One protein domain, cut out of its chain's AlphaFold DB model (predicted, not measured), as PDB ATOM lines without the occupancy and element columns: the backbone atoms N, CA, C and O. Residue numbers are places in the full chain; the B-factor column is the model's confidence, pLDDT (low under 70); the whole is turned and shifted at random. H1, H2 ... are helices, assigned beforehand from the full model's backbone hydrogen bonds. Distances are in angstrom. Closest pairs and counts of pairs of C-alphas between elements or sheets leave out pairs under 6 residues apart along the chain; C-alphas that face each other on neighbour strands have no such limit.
ATOM      1  N   ASP A  36      40.605  39.086 -51.474       79.00
ATOM      2  CA  ASP A  36      40.390  38.325 -52.698       79.00
ATOM      3  C   ASP A  36      39.124  37.449 -52.551       79.00
ATOM      4  O   ASP A  36      39.068  36.640 -51.614       79.00
ATOM      5  N   PRO A  37      38.107  37.587 -53.429       77.81
ATOM      6  CA  PRO A  37      36.820  36.905 -53.275       77.81
ATOM      7  C   PRO A  37      36.937  35.383 -53.187       77.81
ATOM      8  O   PRO A  37      36.236  34.763 -52.390       77.81
ATOM      9  N   ASP A  38      37.848  34.788 -53.958       78.44
ATOM     10  CA  ASP A  38      38.052  33.337 -53.983       78.44
ATOM     11  C   ASP A  38      38.675  32.836 -52.673       78.44
ATOM     12  O   ASP A  38      38.285  31.794 -52.136       78.44
ATOM     13  N   THR A  39      39.606  33.610 -52.114       82.06
ATOM     14  CA  THR A  39      40.226  33.317 -50.817       82.06
ATOM     15  C   THR A  39      39.201  33.417 -49.683       82.06
ATOM     16  O   THR A  39      39.118  32.519 -48.842       82.06
ATOM     17  N   PHE A  40      38.373  34.468 -49.682       82.38
ATOM     18  CA  PHE A  40      37.326  34.645 -48.673       82.38
ATOM     19  C   PHE A  40      36.220  33.588 -48.797       82.38
ATOM     20  O   PHE A  40      35.741  33.073 -47.789       82.38
ATOM     21  N   ALA A  41      35.856  33.192 -50.022       82.31
ATOM     22  CA  ALA A  41      34.934  32.082 -50.251       82.31
ATOM     23  C   ALA A  41      35.465  30.769 -49.655       82.31
ATOM     24  O   ALA A  41      34.693  30.012 -49.068       82.31
ATOM     25  N   GLY A  42      36.780  30.528 -49.738       82.12
ATOM     26  CA  GLY A  42      37.435  29.401 -49.071       82.12
ATOM     27  C   GLY A  42      37.300  29.443 -47.546       82.12
ATOM     28  O   GLY A  42      36.989  28.419 -46.939       82.12
ATOM     29  N   TYR A  43      37.476  30.620 -46.934       83.00
ATOM     30  CA  TYR A  43      37.259  30.804 -45.495       83.00
ATOM     31  C   TYR A  43      35.801  30.536 -45.101       83.00
ATOM     32  O   TYR A  43      35.541  29.749 -44.197       83.00
ATOM     33  N   VAL A  44      34.835  31.112 -45.826       83.38
ATOM     34  CA  VAL A  44      33.401  30.894 -45.572       83.38
ATOM     35  C   VAL A  44      33.027  29.422 -45.743       83.38
ATOM     36  O   VAL A  44      32.301  28.871 -44.916       83.38
ATOM     37  N   GLN A  45      33.533  28.755 -46.782       84.12
ATOM     38  CA  GLN A  45      33.314  27.324 -46.970       84.12
ATOM     39  C   GLN A  45      33.808  26.531 -45.757       84.12
ATOM     40  O   GLN A  45      33.063  25.689 -45.248       84.12
ATOM     41  N   TRP A  46      35.028  26.797 -45.282       85.50
ATOM     42  CA  TRP A  46      35.550  26.142 -44.085       85.50
ATOM     43  C   TRP A  46      34.702  26.473 -42.855       85.50
ATOM     44  O   TRP A  46      34.295  25.555 -42.159       85.50
ATOM     45  N   LEU A  47      34.325  27.734 -42.646       84.00
ATOM     46  CA  LEU A  47      33.542  28.167 -41.485       84.00
ATOM     47  C   LEU A  47      32.207  27.417 -41.358       84.00
ATOM     48  O   LEU A  47      31.768  27.102 -40.256       84.00
ATOM     49  N   TYR A  48      31.556  27.106 -42.482       80.88
ATOM     50  CA  TYR A  48      30.286  26.371 -42.479       80.88
ATOM     51  C   TYR A  48      30.436  24.845 -42.502       80.88
ATOM     52  O   TYR A  48      29.501  24.142 -42.116       80.88
ATOM     53  N   SER A  49      31.557  24.313 -42.992       81.00
ATOM     54  CA  SER A  49      31.736  22.867 -43.203       81.00
ATOM     55  C   SER A  49      32.768  22.214 -42.284       81.00
ATOM     56  O   SER A  49      32.817  20.986 -42.214       81.00
ATOM     57  N   HIS A  50      33.600  23.017 -41.620       77.62
ATOM     58  CA  HIS A  50      34.858  22.638 -40.971       77.62
ATOM     59  C   HIS A  50      35.750  21.750 -41.846       77.62
ATOM     60  O   HIS A  50      36.482  20.891 -41.356       77.62
ATOM     61  N   ASN A  51      35.667  21.930 -43.165       73.25
ATOM     62  CA  ASN A  51      36.433  21.163 -44.126       73.25
ATOM     63  C   ASN A  51      37.065  22.118 -45.136       73.25
ATOM     64  O   ASN A  51      36.370  22.793 -45.901       73.25
ATOM     65  N   ALA A  52      38.392  22.199 -45.110       68.81
ATOM     66  CA  ALA A  52      39.119  22.948 -46.115       68.81
ATOM     67  C   ALA A  52      39.054  22.186 -47.440       68.81
ATOM     68  O   ALA A  52      39.144  20.961 -47.486       68.81
ATOM     69  N   ASP A  53      38.888  22.923 -48.532       67.69
ATOM     70  CA  ASP A  53      38.950  22.343 -49.864       67.69
ATOM     71  C   ASP A  53      40.330  21.704 -50.092       67.69
ATOM     72  O   ASP A  53      41.358  22.386 -50.131       67.69
ATOM     73  N   THR A  54      40.335  20.376 -50.212       61.25
ATOM     74  CA  THR A  54      41.544  19.569 -50.391       61.25
ATOM     75  C   THR A  54      41.989  19.493 -51.845       61.25
ATOM     76  O   THR A  54      42.970  18.798 -52.131       61.25
ATOM     77  N   THR A  55      41.281  20.129 -52.790       66.94
ATOM     78  CA  THR A  55      41.838  20.269 -54.140       66.94
ATOM     79  C   THR A  55      43.178  20.980 -54.026       66.94
ATOM     80  O   THR A  55      43.300  21.991 -53.341       66.94
ATOM     81  N   PHE A  56      44.207  20.373 -54.622       62.25
ATOM     82  CA  PHE A  56      45.595  20.795 -54.481       62.25
ATOM     83  C   PHE A  56      45.821  22.124 -55.211       62.25
ATOM     84  O   PHE A  56      46.381  22.173 -56.304       62.25
ATOM     85  N   ASP A  57      45.357  23.206 -54.596       77.25
ATOM     86  CA  ASP A  57      45.624  24.579 -54.982       77.25
ATOM     87  C   ASP A  57      46.463  25.225 -53.888       77.25
ATOM     88  O   ASP A  57      46.025  25.860 -52.929       77.25
ATOM     89  N   THR A  58      47.746  25.009 -54.079       76.25
ATOM     90  CA  THR A  58      48.820  25.495 -53.240       76.25
ATOM     91  C   THR A  58      48.800  27.023 -53.076       76.25
ATOM     92  O   THR A  58      49.069  27.534 -51.985       76.25
ATOM     93  N   ILE A  59      48.427  27.769 -54.120       85.69
ATOM     94  CA  ILE A  59      48.331  29.234 -54.080       85.69
ATOM     95  C   ILE A  59      47.120  29.671 -53.257       85.69
ATOM     96  O   ILE A  59      47.255  30.569 -52.421       85.69
ATOM     97  N   LYS A  60      45.970  29.016 -53.447       84.56
ATOM     98  CA  LYS A  60      44.762  29.245 -52.644       84.56
ATOM     99  C   LYS A  60      45.040  29.035 -51.156       84.56
ATOM    100  O   LYS A  60      44.726  29.917 -50.362       84.56
ATOM    101  N   TRP A  61      45.710  27.947 -50.775       85.62
ATOM    102  CA  TRP A  61      46.047  27.686 -49.368       85.62
ATOM    103  C   TRP A  61      46.981  28.742 -48.768       85.62
ATOM    104  O   TRP A  61      46.753  29.194 -47.650       85.62
ATOM    105  N   ALA A  62      47.988  29.199 -49.520       89.81
ATOM    106  CA  ALA A  62      48.874  30.270 -49.059       89.81
ATOM    107  C   ALA A  62      48.115  31.588 -48.824       89.81
ATOM    108  O   ALA A  62      48.352  32.268 -47.828       89.81
ATOM    109  N   ARG A  63      47.174  31.939 -49.710       89.94
ATOM    110  CA  ARG A  63      46.323  33.126 -49.529       89.94
ATOM    111  C   ARG A  63      45.359  32.974 -48.357       89.94
ATOM    112  O   ARG A  63      45.171  33.934 -47.620       89.94
ATOM    113  N   MET A  64      44.777  31.787 -48.177       88.31
ATOM    114  CA  MET A  64      43.887  31.487 -47.049       88.31
ATOM    115  C   MET A  64      44.622  31.633 -45.717       88.31
ATOM    116  O   MET A  64      44.072  32.231 -44.803       88.31
ATOM    117  N   TYR A  65      45.880  31.189 -45.637       90.81
ATOM    118  CA  TYR A  65      46.702  31.385 -44.443       90.81
ATOM    119  C   TYR A  65      46.963  32.872 -44.149       90.81
ATOM    120  O   TYR A  65      46.789  33.327 -43.026       90.81
ATOM    121  N   VAL A  66      47.344  33.653 -45.167       91.00
ATOM    122  CA  VAL A  66      47.570  35.106 -45.020       91.00
ATOM    123  C   VAL A  66      46.290  35.842 -44.615       91.00
ATOM    124  O   VAL A  66      46.338  36.808 -43.855       91.00
ATOM    125  N   LEU A  67      45.140  35.416 -45.142       86.69
ATOM    126  CA  LEU A  67      43.842  35.949 -44.740       86.69
ATOM    127  C   LEU A  67      43.572  35.650 -43.264       86.69
ATOM    128  O   LEU A  67      43.162  36.539 -42.524       86.69
ATOM    129  N   ASP A  68      43.827  34.416 -42.851       83.50
ATOM    130  CA  ASP A  68      43.564  33.962 -41.499       83.50
ATOM    131  C   ASP A  68      44.452  34.610 -40.441       83.50
ATOM    132  O   ASP A  68      43.980  34.946 -39.364       83.50
ATOM    133  N   GLU A  69      45.715  34.889 -40.748       84.62
ATOM    134  CA  GLU A  69      46.600  35.576 -39.801       84.62
ATOM    135  C   GLU A  69      46.043  36.956 -39.388       84.62
ATOM    136  O   GLU A  69      46.302  37.438 -38.287       84.62
ATOM    137  N   LYS A  70      45.200  37.562 -40.240       81.19
ATOM    138  CA  LYS A  70      44.440  38.777 -39.912       81.19
ATOM    139  C   LYS A  70      43.198  38.498 -39.072       81.19
ATOM    140  O   LYS A  70      42.815  39.345 -38.275       81.19
ATOM    141  N   PHE A  71      42.545  37.359 -39.274       80.06
ATOM    142  CA  PHE A  71      41.351  36.972 -38.523       80.06
ATOM    143  C   PHE A  71      41.668  36.289 -37.196       80.06
ATOM    144  O   PHE A  71      40.801  36.277 -36.322       80.06
ATOM    145  N   MET A  72      42.896  35.803 -37.010       81.50
ATOM    146  CA  MET A  72      43.366  35.100 -35.819       81.50
ATOM    147  C   MET A  72      42.459  33.913 -35.441       81.50
ATOM    148  O   MET A  72      42.131  33.733 -34.265       81.50
ATOM    149  N   ASP A  73      42.008  33.131 -36.428       84.75
ATOM    150  CA  ASP A  73      41.201  31.925 -36.215       84.75
ATOM    151  C   ASP A  73      42.124  30.700 -36.120       84.75
ATOM    152  O   ASP A  73      42.470  30.070 -37.112       84.75
ATOM    153  N   ALA A  74      42.555  30.371 -34.899       85.44
ATOM    154  CA  ALA A  74      43.556  29.326 -34.670       85.44
ATOM    155  C   ALA A  74      43.156  27.954 -35.251       85.44
ATOM    156  O   ALA A  74      44.011  27.230 -35.764       85.44
ATOM    157  N   GLU A  75      41.866  27.596 -35.222       86.75
ATOM    158  CA  GLU A  75      41.394  26.328 -35.792       86.75
ATOM    159  C   GLU A  75      41.503  26.321 -37.321       86.75
ATOM    160  O   GLU A  75      41.864  25.301 -37.931       86.75
ATOM    161  N   PHE A  76      41.208  27.455 -37.957       85.12
ATOM    162  CA  PHE A  76      41.386  27.596 -39.394       85.12
ATOM    163  C   PHE A  76      42.868  27.590 -39.767       85.12
ATOM    164  O   PHE A  76      43.250  26.867 -40.693       85.12
ATOM    165  N   GLN A  77      43.704  28.302 -39.006       88.06
ATOM    166  CA  GLN A  77      45.153  28.356 -39.186       88.06
ATOM    167  C   GLN A  77      45.757  26.955 -39.212       88.06
ATOM    168  O   GLN A  77      46.443  26.573 -40.171       88.06
ATOM    169  N   ASP A  78      45.434  26.161 -38.190       89.75
ATOM    170  CA  ASP A  78      45.869  24.776 -38.061       89.75
ATOM    171  C   ASP A  78      45.351  23.929 -39.225       89.75
ATOM    172  O   ASP A  78      46.107  23.151 -39.816       89.75
ATOM    173  N   THR A  79      44.089  24.112 -39.622       89.12
ATOM    174  CA  THR A  79      43.512  23.379 -40.757       89.12
ATOM    175  C   THR A  79      44.264  23.668 -42.058       89.12
ATOM    176  O   THR A  79      44.568  22.740 -42.819       89.12
ATOM    177  N   VAL A  80      44.589  24.933 -42.335       89.19
ATOM    178  CA  VAL A  80      45.307  25.329 -43.555       89.19
ATOM    179  C   VAL A  80      46.738  24.778 -43.550       89.19
ATOM    180  O   VAL A  80      47.171  24.220 -44.563       89.19
ATOM    181  N   LEU A  81      47.448  24.842 -42.417       89.94
ATOM    182  CA  LEU A  81      48.791  24.258 -42.282       89.94
ATOM    183  C   LEU A  81      48.775  22.738 -42.478       89.94
ATOM    184  O   LEU A  81      49.582  22.209 -43.247       89.94
ATOM    185  N   GLN A  82      47.829  22.034 -41.853       89.00
ATOM    186  CA  GLN A  82      47.675  20.584 -42.011       89.00
ATOM    187  C   GLN A  82      47.352  20.197 -43.454       89.00
ATOM    188  O   GLN A  82      47.889  19.212 -43.973       89.00
ATOM    189  N   THR A  83      46.518  20.988 -44.130       87.00
ATOM    190  CA  THR A  83      46.186  20.783 -45.545       87.00
ATOM    191  C   THR A  83      47.427  20.949 -46.422       87.00
ATOM    192  O   THR A  83      47.706  20.088 -47.261       87.00
ATOM    193  N   LEU A  84      48.235  21.987 -46.172       86.19
ATOM    194  CA  LEU A  84      49.493  22.228 -46.884       86.19
ATOM    195  C   LEU A  84      50.488  21.079 -46.669       86.19
ATOM    196  O   LEU A  84      51.008  20.527 -47.642       86.19
ATOM    197  N   MET A  85      50.700  20.657 -45.418       87.44
ATOM    198  CA  MET A  85      51.570  19.523 -45.077       87.44
ATOM    199  C   MET A  85      51.118  18.228 -45.754       87.44
ATOM    200  O   MET A  85      51.926  17.520 -46.360       87.44
ATOM    201  N   THR A  86      49.825  17.920 -45.667       87.06
ATOM    202  CA  THR A  86      49.240  16.706 -46.249       87.06
ATOM    203  C   THR A  86      49.377  16.713 -47.768       87.06
ATOM    204  O   THR A  86      49.819  15.719 -48.349       87.06
ATOM    205  N   GLY A  87      49.081  17.847 -48.410       83.31
ATOM    206  CA  GLY A  87      49.226  18.026 -49.850       83.31
ATOM    207  C   GLY A  87      50.667  17.837 -50.322       83.31
ATOM    208  O   GLY A  87      50.906  17.075 -51.264       83.31
ATOM    209  N   CYS A  88      51.638  18.476 -49.665       83.12
ATOM    210  CA  CYS A  88      53.058  18.317 -49.990       83.12
ATOM    211  C   CYS A  88      53.525  16.863 -49.817       83.12
ATOM    212  O   CYS A  88      54.167  16.296 -50.704       83.12
ATOM    213  N   ASN A  89      53.138  16.212 -48.716       84.38
ATOM    214  CA  ASN A  89      53.518  14.825 -48.439       84.38
ATOM    215  C   ASN A  89      52.930  13.822 -49.442       84.38
ATOM    216  O   ASN A  89      53.627  12.877 -49.832       84.38
ATOM    217  N   ALA A  90      51.669  14.020 -49.843       84.31
ATOM    218  CA  ALA A  90      50.956  13.152 -50.780       84.31
ATOM    219  C   ALA A  90      51.459  13.322 -52.218       84.31
ATOM    220  O   ALA A  90      51.653  12.336 -52.925       84.31
ATOM    221  N   SER A  91      51.704  14.565 -52.640       81.56
ATOM    222  CA  SER A  91      52.172  14.875 -53.995       81.56
ATOM    223  C   SER A  91      53.679  14.709 -54.189       81.56
ATOM    224  O   SER A  91      54.139  14.688 -55.328       81.56
ATOM    225  N   LYS A  92      54.454  14.621 -53.096       81.38
ATOM    226  CA  LYS A  92      55.925  14.738 -53.109       81.38
ATOM    227  C   LYS A  92      56.409  16.040 -53.762       81.38
ATOM    228  O   LYS A  92      57.535  16.105 -54.247       81.38
ATOM    229  N   MET A  93      55.562  17.069 -53.771       80.19
ATOM    230  CA  MET A  93      55.889  18.393 -54.288       80.19
ATOM    231  C   MET A  93      56.103  19.372 -53.141       80.19
ATOM    232  O   MET A  93      55.401  19.347 -52.129       80.19
ATOM    233  N   PHE A  94      57.062  20.270 -53.336       81.75
ATOM    234  CA  PHE A  94      57.362  21.343 -52.400       81.75
ATOM    235  C   PHE A  94      56.631  22.628 -52.775       81.75
ATOM    236  O   PHE A  94      56.251  22.800 -53.941       81.75
ATOM    237  N   PRO A  95      56.447  23.540 -51.806       86.81
ATOM    238  CA  PRO A  95      55.840  24.826 -52.077       86.81
ATOM    239  C   PRO A  95      56.539  25.569 -53.215       86.81
ATOM    240  O   PRO A  95      57.761  25.618 -53.293       86.81
ATOM    241  N   THR A  96      55.777  26.146 -54.138       88.19
ATOM    242  CA  THR A  96      56.379  26.837 -55.290       88.19
ATOM    243  C   THR A  96      56.915  28.215 -54.895       88.19
ATOM    244  O   THR A  96      56.492  28.801 -53.898       88.19
ATOM    245  N   LYS A  97      57.775  28.817 -55.733       88.12
ATOM    246  CA  LYS A  97      58.221  30.215 -55.550       88.12
ATOM    247  C   LYS A  97      57.044  31.187 -55.370       88.12
ATOM    248  O   LYS A  97      57.155  32.141 -54.604       88.12
ATOM    249  N   GLY A  98      55.923  30.938 -56.055       90.19
ATOM    250  CA  GLY A  98      54.704  31.735 -55.915       90.19
ATOM    251  C   GLY A  98      54.117  31.663 -54.505       90.19
ATOM    252  O   GLY A  98      53.849  32.701 -53.910       90.19
ATOM    253  N   GLN A  99      53.994  30.462 -53.938       88.44
ATOM    254  CA  GLN A  99      53.531  30.288 -52.556       88.44
ATOM    255  C   GLN A  99      54.463  30.922 -51.535       88.44
ATOM    256  O   GLN A  99      53.991  31.626 -50.646       88.44
ATOM    257  N   ILE A 100      55.770  30.684 -51.672       92.31
ATOM    258  CA  ILE A 100      56.775  31.254 -50.770       92.31
ATOM    259  C   ILE A 100      56.635  32.776 -50.776       92.31
ATOM    260  O   ILE A 100      56.533  33.391 -49.721       92.31
ATOM    261  N   SER A 101      56.533  33.387 -51.960       94.19
ATOM    262  CA  SER A 101      56.351  34.834 -52.066       94.19
ATOM    263  C   SER A 101      55.057  35.323 -51.416       94.19
ATOM    264  O   SER A 101      55.069  36.395 -50.822       94.19
ATOM    265  N   ILE A 102      53.950  34.584 -51.528       93.62
ATOM    266  CA  ILE A 102      52.675  34.972 -50.907       93.62
ATOM    267  C   ILE A 102      52.796  34.941 -49.384       93.62
ATOM    268  O   ILE A 102      52.443  35.921 -48.737       93.62
ATOM    269  N   ILE A 103      53.345  33.858 -48.825       93.62
ATOM    270  CA  ILE A 103      53.504  33.704 -47.375       93.62
ATOM    271  C   ILE A 103      54.467  34.765 -46.833       93.62
ATOM    272  O   ILE A 103      54.103  35.511 -45.933       93.62
ATOM    273  N   TYR A 104      55.661  34.922 -47.406       95.00
ATOM    274  CA  TYR A 104      56.638  35.889 -46.889       95.00
ATOM    275  C   TYR A 104      56.204  37.353 -47.056       95.00
ATOM    276  O   TYR A 104      56.539  38.177 -46.214       95.00
ATOM    277  N   ASN A 105      55.454  37.704 -48.104       94.31
ATOM    278  CA  ASN A 105      54.971  39.081 -48.263       94.31
ATOM    279  C   ASN A 105      53.701  39.364 -47.448       94.31
ATOM    280  O   ASN A 105      53.396  40.526 -47.189       94.31
ATOM    281  N   GLY A 106      52.934  38.324 -47.116       90.50
ATOM    282  CA  GLY A 106      51.633  38.444 -46.465       90.50
ATOM    283  C   GLY A 106      51.649  38.263 -44.951       90.50
ATOM    284  O   GLY A 106      50.663  38.622 -44.320       90.50
ATOM    285  N   THR A 107      52.737  37.733 -44.389       93.31
ATOM    286  CA  THR A 107      52.826  37.373 -42.965       93.31
ATOM    287  C   THR A 107      53.915  38.135 -42.218       93.31
ATOM    288  O   THR A 107      54.750  38.785 -42.850       93.31
ATOM    289  N   VAL A 108      53.943  38.061 -40.885       92.75
ATOM    290  CA  VAL A 108      55.040  38.607 -40.054       92.75
ATOM    291  C   VAL A 108      56.245  37.659 -39.995       92.75
ATOM    292  O   VAL A 108      56.155  36.509 -40.416       92.75
ATOM    293  N   GLU A 109      57.396  38.130 -39.504       91.44
ATOM    294  CA  GLU A 109      58.636  37.331 -39.463       91.44
ATOM    295  C   GLU A 109      58.507  36.034 -38.656       91.44
ATOM    296  O   GLU A 109      58.969  35.000 -39.133       91.44
ATOM    297  N   ASP A 110      57.782  36.072 -37.537       90.62
ATOM    298  CA  ASP A 110      57.574  34.937 -36.624       90.62
ATOM    299  C   ASP A 110      56.358  34.063 -37.001       90.62
ATOM    300  O   ASP A 110      55.781  33.365 -36.169       90.62
ATOM    301  N   SER A 111      55.900  34.137 -38.252       92.56
ATOM    302  CA  SER A 111      54.724  33.392 -38.704       92.56
ATOM    303  C   SER A 111      55.005  31.889 -38.819       92.56
ATOM    304  O   SER A 111      55.948  31.477 -39.501       92.56
ATOM    305  N   LEU A 112      54.129  31.051 -38.252       92.88
ATOM    306  CA  LEU A 112      54.260  29.583 -38.280       92.88
ATOM    307  C   LEU A 112      54.304  29.015 -39.707       92.88
ATOM    308  O   LEU A 112      54.956  28.003 -39.958       92.88
ATOM    309  N   ALA A 113      53.652  29.665 -40.678       92.00
ATOM    310  CA  ALA A 113      53.763  29.248 -42.073       92.00
ATOM    311  C   ALA A 113      55.185  29.415 -42.621       92.00
ATOM    312  O   ALA A 113      55.618  28.588 -43.423       92.00
ATOM    313  N   ARG A 114      55.927  30.452 -42.207       94.94
ATOM    314  CA  ARG A 114      57.325  30.634 -42.626       94.94
ATOM    315  C   ARG A 114      58.211  29.542 -42.039       94.94
ATOM    316  O   ARG A 114      59.012  28.972 -42.775       94.94
ATOM    317  N   GLU A 115      58.016  29.209 -40.765       94.00
ATOM    318  CA  GLU A 115      58.712  28.091 -40.117       94.00
ATOM    319  C   GLU A 115      58.422  26.769 -40.834       94.00
ATOM    320  O   GLU A 115      59.351  26.057 -41.214       94.00
ATOM    321  N   LEU A 116      57.149  26.490 -41.139       91.38
ATOM    322  CA  LEU A 116      56.761  25.288 -41.874       91.38
ATOM    323  C   LEU A 116      57.427  25.208 -43.256       91.38
ATOM    324  O   LEU A 116      57.865  24.132 -43.666       91.38
ATOM    325  N   LEU A 117      57.501  26.323 -43.994       90.81
ATOM    326  CA  LEU A 117      58.193  26.352 -45.285       90.81
ATOM    327  C   LEU A 117      59.668  25.967 -45.124       90.81
ATOM    328  O   LEU A 117      60.149  25.114 -45.870       90.81
ATOM    329  N   VAL A 118      60.369  26.556 -44.154       91.38
ATOM    330  CA  VAL A 118      61.779  26.233 -43.874       91.38
ATOM    331  C   VAL A 118      61.932  24.755 -43.513       91.38
ATOM    332  O   VAL A 118      62.757  24.067 -44.115       91.38
ATOM    333  N   ASP A 119      61.086  24.240 -42.622       89.75
ATOM    334  CA  ASP A 119      61.106  22.840 -42.187       89.75
ATOM    335  C   ASP A 119      60.897  21.855 -43.340       89.75
ATOM    336  O   ASP A 119      61.587  20.833 -43.424       89.75
ATOM    337  N   LEU A 120      59.966  22.154 -44.253       87.00
ATOM    338  CA  LEU A 120      59.731  21.331 -45.440       87.00
ATOM    339  C   LEU A 120      60.995  21.238 -46.308       87.00
ATOM    340  O   LEU A 120      61.357  20.142 -46.736       87.00
ATOM    341  N   TYR A 121      61.694  22.355 -46.529       85.31
ATOM    342  CA  TYR A 121      62.916  22.381 -47.338       85.31
ATOM    343  C   TYR A 121      64.129  21.760 -46.631       85.31
ATOM    344  O   TYR A 121      64.877  21.010 -47.261       85.31
ATOM    345  N   CYS A 122      64.311  22.009 -45.333       85.69
ATOM    346  CA  CYS A 122      65.406  21.430 -44.550       85.69
ATOM    347  C   CYS A 122      65.277  19.910 -44.405       85.69
ATOM    348  O   CYS A 122      66.268  19.189 -44.503       85.69
ATOM    349  N   ARG A 123      64.056  19.392 -44.223       76.62
ATOM    350  CA  ARG A 123      63.819  17.942 -44.161       76.62
ATOM    351  C   ARG A 123      64.184  17.241 -45.470       76.62
ATOM    352  O   ARG A 123      64.557  16.070 -45.447       76.62
ATOM    353  N   PHE A 124      64.087  17.934 -46.602       63.91
ATOM    354  CA  PHE A 124      64.474  17.377 -47.892       63.91
ATOM    355  C   PHE A 124      65.988  17.410 -48.118       63.91
ATOM    356  O   PHE A 124      66.542  16.419 -48.580       63.91
ATOM    357  N   SER A 125      66.673  18.491 -47.729       59.44
ATOM    358  CA  SER A 125      68.134  18.593 -47.884       59.44
ATOM    359  C   SER A 125      68.927  17.628 -46.996       59.44
ATOM    360  O   SER A 125      70.122  17.457 -47.202       59.44
ATOM    361  N   SER A 126      68.279  16.986 -46.018       57.88
ATOM    362  CA  SER A 126      68.864  15.923 -45.189       57.88
ATOM    363  C   SER A 126      68.727  14.501 -45.759       57.88
ATOM    364  O   SER A 126      69.089  13.551 -45.067       57.88
ATOM    365  N   ILE A 127      68.162  14.331 -46.963       55.62
ATOM    366  CA  ILE A 127      67.946  13.014 -47.605       55.62
ATOM    367  C   ILE A 127      68.973  12.730 -48.730       55.62
ATOM    368  O   ILE A 127      68.937  11.650 -49.316       55.62
TER     369      ILE A 127
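This is residues 36 to 127 of the 128 residues of an uncharacterized protein of Phaeosphaeria nodorum (strain SN15 / ATCC MYA-4574 / FGSC 10173) (UniProt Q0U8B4). Two helical hairpins, H2 with H3 and H4 with H5, stand side by side as a loosely closed four-helix bundle, joined mainly by H2 on H4, and H1 crosses H2 on the side away from H4. H1 lies at one end of the longest axis, and the last residues of H5 reach the other. The printed part has 92 residues with five named helices in the order H1 H2 H3 H4 H5 and no named strand; its class is all helix. It is compact, with a radius of gyration of the C-alphas of 12.6 A and spans of 40 by 28 by 21 A.

H1, residues 37 to 49, touches H2, residues 58 to 71, with its residues 38 to 43 alone; the closest C-alphas, of Thr 39 and Met 64, are 5.6 A apart. Their lines stand about perpendicular, at 75 degrees. H2 is the hub, touching three other helices. It forms a hairpin with H3, residues 74 to 91, opposite ways at a shallow tilt of 14 degrees. H3 touches H2 with residues 76 to 84 alone, and the closest C-alphas, of Tyr 65 and Gln 77, are 6.3 A apart. H2 also touches H4, residues 97 to 106, the same way at a shallow tilt of 7 degrees, with the C-alphas of Val 66 and Gly 106 closest at 5.5 A. H4 forms a hairpin with H5, residues 112 to 125, opposite ways at a shallow tilt of 30 degrees. H5 touches H4 with residues 113 to 117 alone; the closest C-alphas are those of Tyr 104 and Arg 114, 6.8 A. H3 and H5 are close but not clearly touching, with the C-alphas of Leu 81 and Ala 113 closest at 7.0 A. H2 to H5 make an up and down bundle, each helix running against the one before it. H3 and H4 are apart, and H1 is apart from H4 and H5. Every O i to N i+4 pair is within hydrogen-bond range in H1, H3 and H4; H2 and H5 each have 9 of 10.

H1 begins at C-alpha 37 (36.820, 36.905, -53.275) and is 18.0 A long. H2 is 20.1 A long, and H3, the longest, 25.6 A from C-alpha 74 at (43.556, 29.326, -34.670). H4 is 13.9 A long. H5 is 20.1 A long and ends at C-alpha 125 (68.134, 18.593, -47.884).

The two C-alphas farthest apart, of Tyr 48 and Ile 127, are 40.3 A apart. The printed part has no cut. The link from H1 to H2 is short, and the other three are tight. The mean pLDDT of the printed part is 84.0; residues 52 to 56 and 124 to 127 are under 70.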